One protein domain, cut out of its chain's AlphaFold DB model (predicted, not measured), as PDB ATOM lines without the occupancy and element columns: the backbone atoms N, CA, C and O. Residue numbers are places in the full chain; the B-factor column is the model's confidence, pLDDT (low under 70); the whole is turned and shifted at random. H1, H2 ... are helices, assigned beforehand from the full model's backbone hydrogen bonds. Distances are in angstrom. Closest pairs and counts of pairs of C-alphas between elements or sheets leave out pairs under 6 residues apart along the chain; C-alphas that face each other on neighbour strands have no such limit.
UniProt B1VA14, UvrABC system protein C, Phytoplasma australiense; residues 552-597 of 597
ATOM      1  N   LYS A 552      28.093 -22.284 -27.508       72.56
ATOM      2  CA  LYS A 552      28.128 -23.740 -27.342       72.56
ATOM      3  C   LYS A 552      28.289 -24.406 -28.720       72.56
ATOM      4  O   LYS A 552      27.486 -24.165 -29.611       72.56
ATOM      5  N   GLY A 553      29.338 -25.216 -28.902       71.50
ATOM      6  CA  GLY A 553      29.642 -25.901 -30.174       71.50
ATOM      7  C   GLY A 553      30.787 -25.296 -31.006       71.50
ATOM      8  O   GLY A 553      31.219 -25.908 -31.990       71.50
ATOM      9  N   ILE A 554      31.345 -24.146 -30.597       78.25
ATOM     10  CA  ILE A 554      32.562 -23.572 -31.194       78.25
ATOM     11  C   ILE A 554      33.799 -24.029 -30.406       78.25
ATOM     12  O   ILE A 554      34.179 -23.437 -29.403       78.25
ATOM     13  N   GLY A 555      34.457 -25.094 -30.874       74.88
ATOM     14  CA  GLY A 555      35.757 -25.528 -30.342       74.88
ATOM     15  C   GLY A 555      36.939 -24.700 -30.875       74.88
ATOM     16  O   GLY A 555      36.814 -23.987 -31.872       74.88
ATOM     17  N   ALA A 556      38.125 -24.863 -30.274       75.88
ATOM     18  CA  ALA A 556      39.335 -24.084 -30.588       75.88
ATOM     19  C   ALA A 556      39.720 -24.061 -32.086       75.88
ATOM     20  O   ALA A 556      40.166 -23.034 -32.600       75.88
ATOM     21  N   LYS A 557      39.507 -25.170 -32.814       78.38
ATOM     22  CA  LYS A 557      39.776 -25.254 -34.263       78.38
ATOM     23  C   LYS A 557      38.851 -24.344 -35.081       78.38
ATOM     24  O   LYS A 557      39.333 -23.578 -35.909       78.38
ATOM     25  N   ARG A 558      37.537 -24.397 -34.827       79.75
ATOM     26  CA  ARG A 558      36.532 -23.569 -35.524       79.75
ATOM     27  C   ARG A 558      36.666 -22.098 -35.148       79.75
ATOM     28  O   ARG A 558      36.574 -21.241 -36.019       79.75
ATOM     29  N   HIS A 559      36.979 -21.824 -33.883       78.94
ATOM     30  CA  HIS A 559      37.280 -20.479 -33.399       78.94
ATOM     31  C   HIS A 559      38.409 -19.852 -34.227       78.94
ATOM     32  O   HIS A 559      38.191 -18.837 -34.880       78.94
ATOM     33  N   LYS A 560      39.560 -20.532 -34.345       79.69
ATOM     34  CA  LYS A 560      40.715 -20.058 -35.128       79.69
ATOM     35  C   LYS A 560      40.395 -19.817 -36.611       79.69
ATOM     36  O   LYS A 560      40.888 -18.843 -37.175       79.69
ATOM     37  N   ILE A 561      39.573 -20.668 -37.231       83.19
ATOM     38  CA  ILE A 561      39.145 -20.508 -38.632       83.19
ATOM     39  C   ILE A 561      38.344 -19.213 -38.811       83.19
ATOM     40  O   ILE A 561      38.647 -18.422 -39.703       83.19
ATOM     41  N   ILE A 562      37.382 -18.955 -37.920       80.56
ATOM     42  CA  ILE A 562      36.543 -17.752 -37.956       80.56
ATOM     43  C   ILE A 562      37.401 -16.489 -37.763       80.56
ATOM     44  O   ILE A 562      37.253 -15.536 -38.527       80.56
ATOM     45  N   LEU A 563      38.351 -16.489 -36.814       76.00
ATOM     46  CA  LEU A 563      39.210 -15.315 -36.564       76.00
ATOM     47  C   LEU A 563      40.202 -15.018 -37.688       76.00
ATOM     48  O   LEU A 563      40.641 -13.880 -37.837       76.00
ATOM     49  N   ASN A 564      40.625 -16.047 -38.419       79.38
ATOM     50  CA  ASN A 564      41.545 -15.879 -39.536       79.38
ATOM     51  C   ASN A 564      40.823 -15.371 -40.788       79.38
ATOM     52  O   ASN A 564      41.441 -14.687 -41.601       79.38
ATOM     53  N   HIS A 565      39.542 -15.712 -40.951       82.25
ATOM     54  CA  HIS A 565      38.756 -15.308 -42.112       82.25
ATOM     55  C   HIS A 565      38.135 -13.913 -41.954       82.25
ATOM     56  O   HIS A 565      38.134 -13.130 -42.904       82.25
ATOM     57  N   PHE A 566      37.645 -13.568 -40.759       79.44
ATOM     58  CA  PHE A 566      37.003 -12.278 -40.496       79.44
ATOM     59  C   PHE A 566      37.928 -11.337 -39.716       79.44
ATOM     60  O   PHE A 566      38.392 -11.646 -38.620       79.44
ATOM     61  N   ASN A 567      38.180 -10.151 -40.277       65.25
ATOM     62  CA  ASN A 567      39.134  -9.185 -39.724       65.25
ATOM     63  C   ASN A 567      38.517  -8.213 -38.706       65.25
ATOM     64  O   ASN A 567      39.261  -7.532 -37.992       65.25
ATOM     65  N   SER A 568      37.186  -8.127 -38.629       66.50
ATOM     66  CA  SER A 568      36.473  -7.243 -37.706       66.50
ATOM     67  C   SER A 568      35.103  -7.793 -37.290       66.50
ATOM     68  O   SER A 568      34.517  -8.640 -37.964       66.50
ATOM     69  N   TRP A 569      34.575  -7.274 -36.175       68.88
ATOM     70  CA  TRP A 569      33.223  -7.568 -35.683       68.88
ATOM     71  C   TRP A 569      32.131  -7.212 -36.704       68.88
ATOM     72  O   TRP A 569      31.156  -7.944 -36.868       68.88
ATOM     73  N   GLU A 570      32.311  -6.110 -37.437       72.31
ATOM     74  CA  GLU A 570      31.375  -5.700 -38.485       72.31
ATOM     75  C   GLU A 570      31.370  -6.651 -39.682       72.31
ATOM     76  O   GLU A 570      30.300  -6.920 -40.228       72.31
ATOM     77  N   ASP A 571      32.534  -7.179 -40.072       80.06
ATOM     78  CA  ASP A 571      32.628  -8.150 -41.169       80.06
ATOM     79  C   ASP A 571      31.837  -9.412 -40.822       80.06
ATOM     80  O   ASP A 571      31.085  -9.932 -41.641       80.06
ATOM     81  N   LEU A 572      31.929  -9.854 -39.568       77.06
ATOM     82  CA  LEU A 572      31.231 -11.030 -39.056       77.06
ATOM     83  C   LEU A 572      29.705 -10.791 -38.957       77.06
ATOM     84  O   LEU A 572      28.899 -11.656 -39.320       77.06
ATOM     85  N   LYS A 573      29.287  -9.570 -38.585       78.31
ATOM     86  CA  LYS A 573      27.878  -9.130 -38.640       78.31
ATOM     87  C   LYS A 573      27.308  -9.096 -40.056       78.31
ATOM     88  O   LYS A 573      26.170  -9.518 -40.252       78.31
ATOM     89  N   LYS A 574      28.080  -8.639 -41.041       83.19
ATOM     90  CA  LYS A 574      27.633  -8.490 -42.439       83.19
ATOM     91  C   LYS A 574      27.774  -9.769 -43.269       83.19
ATOM     92  O   LYS A 574      27.127  -9.888 -44.303       83.19
ATOM     93  N   ALA A 575      28.590 -10.724 -42.827       84.94
ATOM     94  CA  ALA A 575      28.861 -11.952 -43.563       84.94
ATOM     95  C   ALA A 575      27.604 -12.811 -43.782       84.94
ATOM     96  O   ALA A 575      26.814 -13.027 -42.857       84.94
ATOM     97  N   SER A 576      27.441 -13.301 -45.012       88.38
ATOM     98  CA  SER A 576      26.349 -14.183 -45.431       88.38
ATOM     99  C   SER A 576      26.610 -15.638 -45.038       88.38
ATOM    100  O   SER A 576      27.755 -16.025 -44.787       88.38
ATOM    101  N   TRP A 577      25.556 -16.460 -45.046       86.12
ATOM    102  CA  TRP A 577      25.658 -17.910 -44.836       86.12
ATOM    103  C   TRP A 577      26.698 -18.561 -45.765       86.12
ATOM    104  O   TRP A 577      27.575 -19.276 -45.294       86.12
ATOM    105  N   GLU A 578      26.693 -18.206 -47.052       85.88
ATOM    106  CA  GLU A 578      27.636 -18.720 -48.059       85.88
ATOM    107  C   GLU A 578      29.110 -18.490 -47.686       85.88
ATOM    108  O   GLU A 578      29.994 -19.263 -48.052       85.88
ATOM    109  N   THR A 579      29.400 -17.414 -46.948       86.00
ATOM    110  CA  THR A 579      30.763 -17.102 -46.499       86.00
ATOM    111  C   THR A 579      31.192 -18.036 -45.365       86.00
ATOM    112  O   THR A 579      32.341 -18.467 -45.327       86.00
ATOM    113  N   PHE A 580      30.265 -18.388 -44.467       85.19
ATOM    114  CA  PHE A 580      30.495 -19.335 -43.371       85.19
ATOM    115  C   PHE A 580      30.561 -20.789 -43.853       85.19
ATOM    116  O   PHE A 580      31.371 -21.570 -43.351       85.19
ATOM    117  N   GLU A 581      29.773 -21.134 -44.867       86.44
ATOM    118  CA  GLU A 581      29.802 -22.449 -45.505       86.44
ATOM    119  C   GLU A 581      31.166 -22.723 -46.160       86.44
ATOM    120  O   GLU A 581      31.770 -23.771 -45.928       86.44
ATOM    121  N   LYS A 582      31.730 -21.735 -46.873       86.75
ATOM    122  CA  LYS A 582      33.063 -21.832 -47.502       86.75
ATOM    123  C   LYS A 582      34.207 -22.088 -46.521       86.75
ATOM    124  O   LYS A 582      35.228 -22.644 -46.914       86.75
ATOM    125  N   ILE A 583      34.054 -21.687 -45.260       85.62
ATOM    126  CA  ILE A 583      35.046 -21.925 -44.202       85.62
ATOM    127  C   ILE A 583      34.720 -23.156 -43.338       85.62
ATOM    128  O   ILE A 583      35.368 -23.376 -42.316       85.62
ATOM    129  N   GLY A 584      33.740 -23.975 -43.743       81.94
ATOM    130  CA  GLY A 584      33.415 -25.247 -43.093       81.94
ATOM    131  C   GLY A 584      32.693 -25.106 -41.749       81.94
ATOM    132  O   GLY A 584      32.860 -25.952 -40.865       81.94
ATOM    133  N   ILE A 585      31.923 -24.029 -41.561       85.06
ATOM    134  CA  ILE A 585      31.097 -23.809 -40.366       85.06
ATOM    135  C   ILE A 585      29.655 -24.254 -40.650       85.06
ATOM    136  O   ILE A 585      29.093 -23.912 -41.686       85.06
ATOM    137  N   SER A 586      29.054 -25.025 -39.734       85.00
ATOM    138  CA  SER A 586      27.677 -25.521 -39.887       85.00
ATOM    139  C   SER A 586      26.639 -24.407 -39.735       85.00
ATOM    140  O   SER A 586      26.883 -23.386 -39.083       85.00
ATOM    141  N   LYS A 587      25.452 -24.628 -40.309       84.50
ATOM    142  CA  LYS A 587      24.350 -23.655 -40.311       84.50
ATOM    143  C   LYS A 587      23.864 -23.308 -38.909       84.50
ATOM    144  O   LYS A 587      23.663 -22.140 -38.603       84.50
ATOM    145  N   GLU A 588      23.822 -24.301 -38.031       82.81
ATOM    146  CA  GLU A 588      23.476 -24.138 -36.615       82.81
ATOM    147  C   GLU A 588      24.445 -23.189 -35.893       82.81
ATOM    148  O   GLU A 588      24.029 -22.333 -35.116       82.81
ATOM    149  N   ILE A 589      25.751 -23.299 -36.172       82.06
ATOM    150  CA  ILE A 589      26.769 -22.430 -35.568       82.06
ATOM    151  C   ILE A 589      26.682 -21.022 -36.156       82.06
ATOM    152  O   ILE A 589      26.827 -20.051 -35.420       82.06
ATOM    153  N   PHE A 590      26.422 -20.891 -37.456       85.19
ATOM    154  CA  PHE A 590      26.182 -19.592 -38.084       85.19
ATOM    155  C   PHE A 590      24.980 -18.867 -37.463       85.19
ATOM    156  O   PHE A 590      25.093 -17.693 -37.114       85.19
ATOM    157  N   GLU A 591      23.858 -19.558 -37.267       83.38
ATOM    158  CA  GLU A 591      22.658 -18.997 -36.639       83.38
ATOM    159  C   GLU A 591      22.897 -18.654 -35.160       83.38
ATOM    160  O   GLU A 591      22.501 -17.580 -34.704       83.38
ATOM    161  N   ALA A 592      23.629 -19.497 -34.421       81.81
ATOM    162  CA  ALA A 592      24.030 -19.225 -33.038       81.81
ATOM    163  C   ALA A 592      24.994 -18.031 -32.911       81.81
ATOM    164  O   ALA A 592      24.967 -17.301 -31.921       81.81
ATOM    165  N   ILE A 593      25.844 -17.818 -33.917       80.88
ATOM    166  CA  ILE A 593      26.681 -16.627 -34.037       80.88
ATOM    167  C   ILE A 593      25.798 -15.408 -34.324       80.88
ATOM    168  O   ILE A 593      25.877 -14.431 -33.589       80.88
ATOM    169  N   LYS A 594      24.913 -15.461 -35.327       83.19
ATOM    170  CA  LYS A 594      24.031 -14.337 -35.694       83.19
ATOM    171  C   LYS A 594      23.063 -13.925 -34.590       83.19
ATOM    172  O   LYS A 594      22.755 -12.746 -34.509       83.19
ATOM    173  N   SER A 595      22.607 -14.845 -33.744       80.06
ATOM    174  CA  SER A 595      21.700 -14.524 -32.635       80.06
ATOM    175  C   SER A 595      22.385 -13.826 -31.455       80.06
ATOM    176  O   SER A 595      21.712 -13.148 -30.681       80.06
ATOM    177  N   LYS A 596      23.711 -13.963 -31.313       74.31
ATOM    178  CA  LYS A 596      24.514 -13.274 -30.286       74.31
ATOM    179  C   LYS A 596      25.167 -11.971 -30.766       74.31
ATOM    180  O   LYS A 596      25.754 -11.262 -29.948       74.31
ATOM    181  N   LEU A 597      25.104 -11.682 -32.065       71.06
ATOM    182  CA  LEU A 597      25.643 -10.478 -32.709       71.06
ATOM    183  C   LEU A 597      24.569  -9.405 -32.841       71.06
ATOM    184  O   LEU A 597      24.899  -8.225 -32.557       71.06
TER     185      LEU A 597
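Overview. This is residues 552 to 597 of the 597 residues of the protein "UvrABC system protein C" of Phytoplasma australiense (UniProt B1VA14). Four short helices stand round a common middle, with H1 on one side, H4 on the opposite side, and H2 and H3 at two further places between them along the chain. The body is small and rounded, but the helices' backbones meet at few points, and the closest packing is that of H3 on H4. The leading residues 552 to 555 run from the side of H4 across to the start of H1. The printed part has 46 residues, with four named helices in the order H1, H2, H3, H4 and no named strand, and its class is all helix. It is compact, with a radius of gyration of the C-alphas of 9.5 A and spans of 22 by 20 by 18 A.

Along the chain. The longest helices, with 10 residues each, are H1 and H4. H1 covers residues 556 to 565 and measures 14.5 A from first to last C-alpha, beginning at C-alpha 556 at (39.335, -24.084, -30.588). H4 covers residues 587 to 596, measures 14.4 A, and ends at C-alpha 596 at (24.514, -13.274, -30.286). H2 covers residues 569 to 574 and H3 residues 577 to 582, each 8.8 A long; H3 begins at C-alpha 577 at (25.658, -17.910, -44.836).

Arrangement. H1 touches no helix. H1 and H2 are near each other, with 5 pairs of C-alphas within 10 A and no pair within 8 A. H1 and H3 are only just apart, their closest C-alphas at 8.3 A, and H1 and H4 are apart. H3 and H4 touch, with the C-alphas of Phe 580 and Phe 590 closest at 6.8 A. They run opposite ways at a steep tilt of 53 degrees. H2 and H4 are close but not clearly touching, their closest C-alphas being those of Lys 573 and Lys 594, 7.1 A apart. They too run opposite ways, at a steep tilt of 60 degrees. H2 and H3 are apart, though they follow each other in the chain. In H1, H2 and H3 every O i to N i+4 pair is within hydrogen-bond range; in H4 it is 5 of 6.

Size, cuts and confidence. The two C-alphas farthest apart are those of Ala 556 and Lys 574, at 22.8 A, and the first and last printed C-alphas, of Lys 552 and Leu 597, are 14.5 A apart. The printed part has no cut, and Leu 597 is the chain's last residue. The links H1 to H2, H2 to H3 and H3 to H4 are tight, with 3, 2 and 4 residues. The mean pLDDT of the printed part is 80.0, and residues 567 to 569 are under 70.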